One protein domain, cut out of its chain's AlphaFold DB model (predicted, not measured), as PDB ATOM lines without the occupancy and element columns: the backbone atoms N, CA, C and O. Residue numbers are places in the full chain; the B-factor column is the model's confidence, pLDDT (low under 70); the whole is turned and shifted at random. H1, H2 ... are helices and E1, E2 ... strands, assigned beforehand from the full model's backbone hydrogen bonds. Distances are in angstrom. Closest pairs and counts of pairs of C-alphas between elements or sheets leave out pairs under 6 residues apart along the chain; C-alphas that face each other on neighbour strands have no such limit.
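What this domain is: This is residues 51 to 127 of the 127 residues of an uncharacterized protein of Deltaproteobacteria bacterium (UniProt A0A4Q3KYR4). One long helix, H2, lies along one face of a twisted four-stranded sheet. The 77 printed residues run E1 E2 H1 H2 E3 E4, class mixed; the antiparallel sheet's order is E2 E1 E3 E4. The whole is compact, radius of gyration of the C-alphas 12.1 A, spanning 37 by 23 by 16 A.

How they stand to each other: E1, residues 53 to 64, bends by 97 degrees at residue 60 and forms a hairpin with E2, residues 67 to 71; N 62 and O 69 are 3.0 A apart. H1, residues 72 to 75, stands at the sheet's level. H2, residues 88 to 102, its O i to N i+4 pairs within hydrogen-bond range, lies over E1 and E3, residues 106 to 113, at a height over the sheet of 7.8 A; the closest C-alphas of H2 and E3, Ala 95 and Ala 108, are 6.3 A apart. E2, H1 H2, E3 make a split strand-helix-strand unit, two strands that run the same way in one sheet with helices between them along the chain and E1 between them in the sheet; its crossover is right-handed. N 57 of E1 and O 109 of E3 are 2.9 A apart. E3 forms a hairpin with E4, residues 119 to 126; N 108 and O 124 are 2.8 A apart.

Where its parts are: E1 begins at C-alpha 53 (-8.569, -152.261, 67.071) and measures 23.6 A, H2 21.1 A; E4 ends at C-alpha 126 (4.786, -136.639, 75.122).

The domain as a whole: The printed part has no cut. The link H1 to H2 is long. Residues 51 to 53, 76 to 86 and 114 to 118 have pLDDT under 70.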
ATOM      1  N   VAL A  51     -12.945-152.087  61.616       47.81
ATOM      2  CA  VAL A  51     -12.586-152.018  63.040       47.81
ATOM      3  C   VAL A  51     -11.065-151.969  63.163       47.81
ATOM      4  O   VAL A  51     -10.410-153.008  63.211       47.81
ATOM      5  N   GLU A  52     -10.501-150.765  63.244       56.81
ATOM      6  CA  GLU A  52      -9.116-150.574  63.668       56.81
ATOM      7  C   GLU A  52      -9.031-150.769  65.186       56.81
ATOM      8  O   GLU A  52      -9.227-149.838  65.966       56.81
ATOM      9  N   ARG A  53      -8.801-152.006  65.642       65.62
ATOM     10  CA  ARG A  53      -8.569-152.261  67.071       65.62
ATOM     11  C   ARG A  53      -7.234-151.635  67.454       65.62
ATOM     12  O   ARG A  53      -6.185-152.191  67.136       65.62
ATOM     13  N   CYS A  54      -7.284-150.497  68.134       74.19
ATOM     14  CA  CYS A  54      -6.106-149.781  68.593       74.19
ATOM     15  C   CYS A  54      -5.870-149.986  70.093       74.19
ATOM     16  O   CYS A  54      -6.736-149.727  70.924       74.19
ATOM     17  N   ALA A  55      -4.669-150.420  70.457       80.88
ATOM     18  CA  ALA A  55      -4.169-150.434  71.819       80.88
ATOM     19  C   ALA A  55      -3.262-149.218  72.037       80.88
ATOM     20  O   ALA A  55      -2.288-149.025  71.312       80.88
ATOM     21  N   LEU A  56      -3.574-148.414  73.053       85.81
ATOM     22  CA  LEU A  56      -2.779-147.257  73.451       85.81
ATOM     23  C   LEU A  56      -2.100-147.527  74.795       85.81
ATOM     24  O   LEU A  56      -2.751-147.917  75.767       85.81
ATOM     25  N   SER A  57      -0.791-147.308  74.840       89.38
ATOM     26  CA  SER A  57       0.046-147.480  76.028       89.38
ATOM     27  C   SER A  57       0.959-146.281  76.240       89.38
ATOM     28  O   SER A  57       1.277-145.573  75.291       89.38
ATOM     29  N   TRP A  58       1.393-146.048  77.477       90.38
ATOM     30  CA  TRP A  58       2.305-144.956  77.818       90.38
ATOM     31  C   TRP A  58       3.586-145.489  78.455       90.38
ATOM     32  O   TRP A  58       3.558-146.392  79.296       90.38
ATOM     33  N   ARG A  59       4.722-144.911  78.052       89.31
ATOM     34  CA  ARG A  59       6.052-145.193  78.597       89.31
ATOM     35  C   ARG A  59       6.743-143.870  78.963       89.31
ATOM     36  O   ARG A  59       7.122-143.124  78.058       89.31
ATOM     37  N   PRO A  60       6.942-143.567  80.259       88.81
ATOM     38  CA  PRO A  60       6.514-144.326  81.445       88.81
ATOM     39  C   PRO A  60       4.973-144.391  81.595       88.81
ATOM     40  O   PRO A  60       4.264-143.730  80.853       88.81
ATOM     41  N   PRO A  61       4.404-145.201  82.504       88.94
ATOM     42  CA  PRO A  61       2.962-145.171  82.777       88.94
ATOM     43  C   PRO A  61       2.499-143.809  83.316       88.94
ATOM     44  O   PRO A  61       3.110-143.312  84.265       88.94
ATOM     45  N   VAL A  62       1.390-143.275  82.790       88.88
ATOM     46  CA  VAL A  62       0.822-141.984  83.227       88.88
ATOM     47  C   VAL A  62       0.170-142.089  84.590       88.88
ATOM     48  O   VAL A  62      -0.366-143.131  84.960       88.88
ATOM     49  N   VAL A  63       0.204-141.000  85.351       87.62
ATOM     50  CA  VAL A  63      -0.509-140.896  86.625       87.62
ATOM     51  C   VAL A  63      -1.668-139.925  86.445       87.62
ATOM     52  O   VAL A  63      -1.457-138.742  86.191       87.62
ATOM     53  N   LEU A  64      -2.898-140.422  86.566       82.50
ATOM     54  CA  LEU A  64      -4.121-139.617  86.514       82.50
ATOM     55  C   LEU A  64      -4.950-139.895  87.767       82.50
ATOM     56  O   LEU A  64      -5.215-141.050  88.095       82.50
ATOM     57  N   GLY A  65      -5.339-138.839  88.489       80.62
ATOM     58  CA  GLY A  65      -6.168-138.968  89.694       80.62
ATOM     59  C   GLY A  65      -5.574-139.892  90.766       80.62
ATOM     60  O   GLY A  65      -6.308-140.638  91.405       80.62
ATOM     61  N   GLY A  66      -4.243-139.917  90.914       82.88
ATOM     62  CA  GLY A  66      -3.539-140.792  91.863       82.88
ATOM     63  C   GLY A  66      -3.405-142.257  91.428       82.88
ATOM     64  O   GLY A  66      -2.792-143.049  92.141       82.88
ATOM     65  N   ARG A  67      -3.926-142.637  90.254       84.00
ATOM     66  CA  ARG A  67      -3.790-143.985  89.688       84.00
ATOM     67  C   ARG A  67      -2.734-144.020  88.594       84.00
ATOM     68  O   ARG A  67      -2.688-143.141  87.737       84.00
ATOM     69  N   ARG A  68      -1.913-145.072  88.609       87.12
ATOM     70  CA  ARG A  68      -0.919-145.353  87.568       87.12
ATOM     71  C   ARG A  68      -1.567-146.145  86.434       87.12
ATOM     72  O   ARG A  68      -2.116-147.217  86.660       87.12
ATOM     73  N   LEU A  69      -1.467-145.622  85.223       86.38
ATOM     74  CA  LEU A  69      -2.117-146.126  84.022       86.38
ATOM     75  C   LEU A  69      -1.042-146.456  82.978       86.38
ATOM     76  O   LEU A  69      -0.512-145.564  82.316       86.38
ATOM     77  N   PRO A  70      -0.666-147.736  82.832       86.69
ATOM     78  CA  PRO A  70       0.278-148.153  81.796       86.69
ATOM     79  C   PRO A  70      -0.341-148.122  80.395       86.69
ATOM     80  O   PRO A  70       0.374-148.028  79.398       86.69
ATOM     81  N   ASN A  71      -1.664-148.225  80.307       86.00
ATOM     82  CA  ASN A  71      -2.406-148.320  79.063       86.00
ATOM     83  C   ASN A  71      -3.843-147.828  79.238       86.00
ATOM     84  O   ASN A  71      -4.293-147.561  80.354       86.00
ATOM     85  N   LEU A  72      -4.544-147.676  78.118       81.50
ATOM     86  CA  LEU A  72      -5.903-147.144  78.101       81.50
ATOM     87  C   LEU A  72      -6.889-148.072  78.828       81.50
ATOM     88  O   LEU A  72      -7.794-147.599  79.506       81.50
ATOM     89  N   GLN A  73      -6.675-149.386  78.756       77.31
ATOM     90  CA  GLN A  73      -7.521-150.397  79.398       77.31
ATOM     91  C   GLN A  73      -7.494-150.297  80.927       77.31
ATOM     92  O   GLN A  73      -8.477-150.629  81.585       77.31
ATOM     93  N   ALA A  74      -6.406-149.783  81.509       79.94
ATOM     94  CA  ALA A  74      -6.304-149.545  82.946       79.94
ATOM     95  C   ALA A  74      -7.294-148.483  83.465       79.94
ATOM     96  O   ALA A  74      -7.535-148.413  84.669       79.94
ATOM     97  N   LEU A  75      -7.902-147.682  82.578       70.00
ATOM     98  CA  LEU A  75      -9.004-146.778  82.927       70.00
ATOM     99  C   LEU A  75     -10.349-147.504  83.092       70.00
ATOM    100  O   LEU A  75     -11.344-146.860  83.410       70.00
ATOM    101  N   GLY A  76     -10.401-148.824  82.884       64.06
ATOM    102  CA  GLY A  76     -11.646-149.594  82.912       64.06
ATOM    103  C   GLY A  76     -12.550-149.317  81.709       64.06
ATOM    104  O   GLY A  76     -13.682-149.787  81.678       64.06
ATOM    105  N   MET A  77     -12.056-148.572  80.713       59.22
ATOM    106  CA  MET A  77     -12.731-148.416  79.434       59.22
ATOM    107  C   MET A  77     -12.655-149.750  78.696       59.22
ATOM    108  O   MET A  77     -11.575-150.180  78.277       59.22
ATOM    109  N   ALA A  78     -13.799-150.419  78.567       51.62
ATOM    110  CA  ALA A  78     -13.918-151.536  77.653       51.62
ATOM    111  C   ALA A  78     -13.594-151.017  76.245       51.62
ATOM    112  O   ALA A  78     -14.122-149.988  75.832       51.62
ATOM    113  N   LEU A  79     -12.741-151.725  75.496       53.72
ATOM    114  CA  LEU A  79     -12.555-151.519  74.048       53.72
ATOM    115  C   LEU A  79     -13.792-151.982  73.264       53.72
ATOM    116  O   LEU A  79     -13.694-152.629  72.221       53.72
ATOM    117  N   GLU A  80     -14.969-151.717  73.811       45.44
ATOM    118  CA  GLU A  80     -16.197-151.827  73.065       45.44
ATOM    119  C   GLU A  80     -16.254-150.677  72.071       45.44
ATOM    120  O   GLU A  80     -15.559-149.672  72.206       45.44
ATOM    121  N   TRP A  81     -17.028-150.904  71.019       49.03
ATOM    122  CA  TRP A  81     -17.274-149.993  69.914       49.03
ATOM    123  C   TRP A  81     -17.667-148.595  70.418       49.03
ATOM    124  O   TRP A  81     -18.843-148.277  70.569       49.03
ATOM    125  N   ASP A  82     -16.677-147.753  70.689       47.28
ATOM    126  CA  ASP A  82     -16.909-146.387  71.118       47.28
ATOM    127  C   ASP A  82     -16.938-145.499  69.874       47.28
ATOM    128  O   ASP A  82     -15.964-145.397  69.124       47.28
ATOM    129  N   ALA A  83     -18.073-144.838  69.646       51.00
ATOM    130  CA  ALA A  83     -18.217-143.860  68.574       51.00
ATOM    131  C   ALA A  83     -17.210-142.697  68.703       51.00
ATOM    132  O   ALA A  83     -16.957-142.009  67.712       51.00
ATOM    133  N   VAL A  84     -16.632-142.495  69.895       55.84
ATOM    134  CA  VAL A  84     -15.624-141.474  70.205       55.84
ATOM    135  C   VAL A  84     -14.212-141.879  69.758       55.84
ATOM    136  O   VAL A  84     -13.432-141.014  69.359       55.84
ATOM    137  N   LEU A  85     -13.871-143.173  69.778       58.78
ATOM    138  CA  LEU A  85     -12.547-143.705  69.417       58.78
ATOM    139  C   LEU A  85     -12.647-144.627  68.196       58.78
ATOM    140  O   LEU A  85     -12.410-145.829  68.267       58.78
ATOM    141  N   ASN A  86     -13.009-144.044  67.056       63.72
ATOM    142  CA  ASN A  86     -13.367-144.776  65.838       63.72
ATOM    143  C   ASN A  86     -12.258-144.838  64.763       63.72
ATOM    144  O   ASN A  86     -12.549-145.169  63.614       63.72
ATOM    145  N   GLY A  87     -11.004-144.533  65.119       71.00
ATOM    146  CA  GLY A  87      -9.847-144.642  64.220       71.00
ATOM    147  C   GLY A  87      -8.547-144.098  64.819       71.00
ATOM    148  O   GLY A  87      -8.572-143.425  65.853       71.00
ATOM    149  N   ILE A  88      -7.413-144.358  64.154       77.44
ATOM    150  CA  ILE A  88      -6.055-143.970  64.602       77.44
ATOM    151  C   ILE A  88      -5.977-142.520  65.112       77.44
ATOM    152  O   ILE A  88      -5.465-142.285  66.206       77.44
ATOM    153  N   GLY A  89      -6.528-141.551  64.372       80.75
ATOM    154  CA  GLY A  89      -6.452-140.129  64.737       80.75
ATOM    155  C   GLY A  89      -7.091-139.803  66.093       80.75
ATOM    156  O   GLY A  89      -6.529-139.044  66.880       80.75
ATOM    157  N   ALA A  90      -8.216-140.443  66.428       79.88
ATOM    158  CA  ALA A  90      -8.885-140.232  67.711       79.88
ATOM    159  C   ALA A  90      -8.042-140.754  68.891       79.88
ATOM    160  O   ALA A  90      -7.975-140.113  69.944       79.88
ATOM    161  N   TYR A  91      -7.349-141.883  68.696       83.19
ATOM    162  CA  TYR A  91      -6.403-142.420  69.676       83.19
ATOM    163  C   TYR A  91      -5.156-141.540  69.816       83.19
ATOM    164  O   TYR A  91      -4.683-141.341  70.935       83.19
ATOM    165  N   GLU A  92      -4.638-140.983  68.718       87.38
ATOM    166  CA  GLU A  92      -3.503-140.054  68.757       87.38
ATOM    167  C   GLU A  92      -3.837-138.772  69.530       87.38
ATOM    168  O   GLU A  92      -3.045-138.302  70.352       87.38
ATOM    169  N   ASP A  93      -5.022-138.209  69.298       86.75
ATOM    170  CA  ASP A  93      -5.482-137.018  70.006       86.75
ATOM    171  C   ASP A  93      -5.724-137.303  71.489       86.75
ATOM    172  O   ASP A  93      -5.379-136.489  72.351       86.75
ATOM    173  N   LEU A  94      -6.277-138.476  71.815       86.00
ATOM    174  CA  LEU A  94      -6.420-138.910  73.200       86.00
ATOM    175  C   LEU A  94      -5.056-139.060  73.881       86.00
ATOM    176  O   LEU A  94      -4.881-138.560  74.992       86.00
ATOM    177  N   ALA A  95      -4.086-139.692  73.217       88.31
ATOM    178  CA  ALA A  95      -2.731-139.847  73.735       88.31
ATOM    179  C   ALA A  95      -2.100-138.489  74.071       88.31
ATOM    180  O   ALA A  95      -1.590-138.306  75.180       88.31
ATOM    181  N   ARG A  96      -2.218-137.515  73.157       88.75
ATOM    182  CA  ARG A  96      -1.736-136.140  73.352       88.75
ATOM    183  C   ARG A  96      -2.437-135.439  74.512       88.75
ATOM    184  O   ARG A  96      -1.764-134.845  75.353       88.75
ATOM    185  N   ARG A  97      -3.767-135.549  74.616       88.38
ATOM    186  CA  ARG A  97      -4.532-134.977  75.739       88.38
ATOM    187  C   ARG A  97      -4.115-135.572  77.079       88.38
ATOM    188  O   ARG A  97      -3.928-134.830  78.043       88.38
ATOM    189  N   VAL A  98      -3.955-136.892  77.147       85.75
ATOM    190  CA  VAL A  98      -3.539-137.588  78.372       85.75
ATOM    191  C   VAL A  98      -2.124-137.178  78.769       85.75
ATOM    192  O   VAL A  98      -1.890-136.878  79.940       85.75
ATOM    193  N   CYS A  99      -1.201-137.079  77.811       87.69
ATOM    194  CA  CYS A  99       0.155-136.607  78.075       87.69
ATOM    195  C   CYS A  99       0.183-135.158  78.580       87.69
ATOM    196  O   CYS A  99       0.800-134.891  79.611       87.69
ATOM    197  N   ALA A 100      -0.570-134.251  77.954       88.56
ATOM    198  CA  ALA A 100      -0.684-132.866  78.411       88.56
ATOM    199  C   ALA A 100      -1.294-132.758  79.824       88.56
ATOM    200  O   ALA A 100      -0.780-132.035  80.676       88.56
ATOM    201  N   THR A 101      -2.361-133.516  80.098       85.75
ATOM    202  CA  THR A 101      -3.081-133.474  81.385       85.75
ATOM    203  C   THR A 101      -2.248-134.056  82.525       85.75
ATOM    204  O   THR A 101      -2.213-133.495  83.617       85.75
ATOM    205  N   SER A 102      -1.542-135.162  82.276       84.44
ATOM    206  CA  SER A 102      -0.655-135.791  83.264       84.44
ATOM    207  C   SER A 102       0.708-135.099  83.388       84.44
ATOM    208  O   SER A 102       1.478-135.452  84.279       84.44
ATOM    209  N   ARG A 103       1.015-134.122  82.514       83.25
ATOM    210  CA  ARG A 103       2.345-133.495  82.363       83.25
ATOM    211  C   ARG A 103       3.467-134.530  82.250       83.25
ATOM    212  O   ARG A 103       4.559-134.353  82.793       83.25
ATOM    213  N   GLN A 104       3.167-135.650  81.602       79.12
ATOM    214  CA  GLN A 104       4.111-136.740  81.489       79.12
ATOM    215  C   GLN A 104       5.094-136.496  80.348       79.12
ATOM    216  O   GLN A 104       4.688-136.323  79.205       79.12
ATOM    217  N   LYS A 105       6.383-136.665  80.655       84.19
ATOM    218  CA  LYS A 105       7.454-136.768  79.661       84.19
ATOM    219  C   LYS A 105       7.643-138.210  79.207       84.19
ATOM    220  O   LYS A 105       7.609-139.119  80.035       84.19
ATOM    221  N   GLY A 106       7.896-138.419  77.918       86.81
ATOM    222  CA  GLY A 106       8.210-139.735  77.357       86.81
ATOM    223  C   GLY A 106       7.507-139.964  76.028       86.81
ATOM    224  O   GLY A 106       7.478-139.076  75.179       86.81
ATOM    225  N   ALA A 107       6.927-141.149  75.851       88.50
ATOM    226  CA  ALA A 107       6.175-141.483  74.650       88.50
ATOM    227  C   ALA A 107       4.901-142.267  74.977       88.50
ATOM    228  O   ALA A 107       4.851-143.053  75.927       88.50
ATOM    229  N   ALA A 108       3.877-142.079  74.157       90.44
ATOM    230  CA  ALA A 108       2.752-142.988  74.054       90.44
ATOM    231  C   ALA A 108       2.940-143.867  72.817       90.44
ATOM    232  O   ALA A 108       3.327-143.378  71.761       90.44
ATOM    233  N   GLN A 109       2.667-145.157  72.942       90.81
ATOM    234  CA  GLN A 109       2.729-146.105  71.843       90.81
ATOM    235  C   GLN A 109       1.314-146.542  71.485       90.81
ATOM    236  O   GLN A 109       0.588-147.093  72.322       90.81
ATOM    237  N   LEU A 110       0.947-146.284  70.236       88.31
ATOM    238  CA  LEU A 110      -0.307-146.671  69.620       88.31
ATOM    239  C   LEU A 110      -0.059-147.849  68.680       88.31
ATOM    240  O   LEU A 110       0.791-147.788  67.795       88.31
ATOM    241  N   ARG A 111      -0.819-148.920  68.874       84.00
ATOM    242  CA  ARG A 111      -0.760-150.140  68.075       84.00
ATOM    243  C   ARG A 111      -2.142-150.446  67.529       84.00
ATOM    244  O   ARG A 111      -3.015-150.809  68.308       84.00
ATOM    245  N   CYS A 112      -2.334-150.327  66.225       78.56
ATOM    246  CA  CYS A 112      -3.620-150.540  65.570       78.56
ATOM    247  C   CYS A 112      -3.556-151.715  64.599       78.56
ATOM    248  O   CYS A 112      -2.602-151.838  63.837       78.56
ATOM    249  N   PHE A 113      -4.580-152.564  64.608       71.88
ATOM    250  CA  PHE A 113      -4.764-153.596  63.588       71.88
ATOM    251  C   PHE A 113      -5.693-153.063  62.515       71.88
ATOM    252  O   PHE A 113      -6.849-152.783  62.819       71.88
ATOM    253  N   VAL A 114      -5.206-152.923  61.287       67.62
ATOM    254  CA  VAL A 114      -6.047-152.457  60.183       67.62
ATOM    255  C   VAL A 114      -6.821-153.618  59.539       67.62
ATOM    256  O   VAL A 114      -6.425-154.779  59.691       67.62
ATOM    257  N   PRO A 115      -7.912-153.346  58.801       57.47
ATOM    258  CA  PRO A 115      -8.706-154.377  58.123       57.47
ATOM    259  C   PRO A 115      -7.904-155.256  57.162       57.47
ATOM    260  O   PRO A 115      -8.226-156.425  56.973       57.47
ATOM    261  N   GLU A 116      -6.847-154.705  56.572       65.75
ATOM    262  CA  GLU A 116      -5.931-155.399  55.672       65.75
ATOM    263  C   GLU A 116      -5.005-156.389  56.413       65.75
ATOM    264  O   GLU A 116      -4.176-157.045  55.787       65.75
ATOM    265  N   GLY A 117      -5.128-156.504  57.741       57.66
ATOM    266  CA  GLY A 117      -4.447-157.500  58.571       57.66
ATOM    267  C   GLY A 117      -3.035-157.121  59.011       57.66
ATOM    268  O   GLY A 117      -2.394-157.902  59.713       57.66
ATOM    269  N   HIS A 118      -2.541-155.940  58.634       64.25
ATOM    270  CA  HIS A 118      -1.248-155.450  59.097       64.25
ATOM    271  C   HIS A 118      -1.367-154.630  60.386       64.25
ATOM    272  O   HIS A 118      -2.413-154.068  60.723       64.25
ATOM    273  N   GLU A 119      -0.265-154.590  61.127       75.88
ATOM    274  CA  GLU A 119      -0.141-153.815  62.353       75.88
ATOM    275  C   GLU A 119       0.475-152.453  62.037       75.88
ATOM    276  O   GLU A 119       1.541-152.358  61.428       75.88
ATOM    277  N   VAL A 120      -0.198-151.392  62.469       78.25
ATOM    278  CA  VAL A 120       0.304-150.022  62.418       78.25
ATOM    279  C   VAL A 120       0.775-149.646  63.815       78.25
ATOM    280  O   VAL A 120      -0.020-149.567  64.753       78.25
ATOM    281  N   LEU A 121       2.076-149.401  63.943       84.75
ATOM    282  CA  LEU A 121       2.708-148.918  65.165       84.75
ATOM    283  C   LEU A 121       3.040-147.436  65.020       84.75
ATOM    284  O   LEU A 121       3.613-147.018  64.014       84.75
ATOM    285  N   ARG A 122       2.678-146.643  66.028       87.25
ATOM    286  CA  ARG A 122       2.983-145.215  66.093       87.25
ATOM    287  C   ARG A 122       3.477-144.838  67.475       87.25
ATOM    288  O   ARG A 122       2.797-145.088  68.468       87.25
ATOM    289  N   ASP A 123       4.625-144.179  67.509       89.88
ATOM    290  CA  ASP A 123       5.159-143.572  68.719       89.88
ATOM    291  C   ASP A 123       4.824-142.077  68.716       89.88
ATOM    292  O   ASP A 123       5.110-141.343  67.771       89.88
ATOM    293  N   ILE A 124       4.173-141.634  69.783       89.88
ATOM    294  CA  ILE A 124       3.674-140.276  69.966       89.88
ATOM    295  C   ILE A 124       4.496-139.658  71.088       89.88
ATOM    296  O   ILE A 124       4.415-140.095  72.237       89.88
ATOM    297  N   ALA A 125       5.293-138.643  70.766       89.25
ATOM    298  CA  ALA A 125       6.077-137.936  71.766       89.25
ATOM    299  C   ALA A 125       5.160-137.202  72.756       89.25
ATOM    300  O   ALA A 125       4.218-136.512  72.360       89.25
ATOM    301  N   CYS A 126       5.462-137.345  74.044       86.25
ATOM    302  CA  CYS A 126       4.786-136.639  75.122       86.25
ATOM    303  C   CYS A 126       5.715-135.526  75.635       86.25
ATOM    304  O   CYS A 126       6.761-135.858  76.208       86.25
ATOM    305  N   PRO A 127       5.389-134.248  75.344       79.00
ATOM    306  CA  PRO A 127       6.240-133.101  75.661       79.00
ATOM    307  C   PRO A 127       6.358-132.828  77.167       79.00
ATOM    308  O   PRO A 127       5.391-133.112  77.909       79.00
TER     309      PRO A 127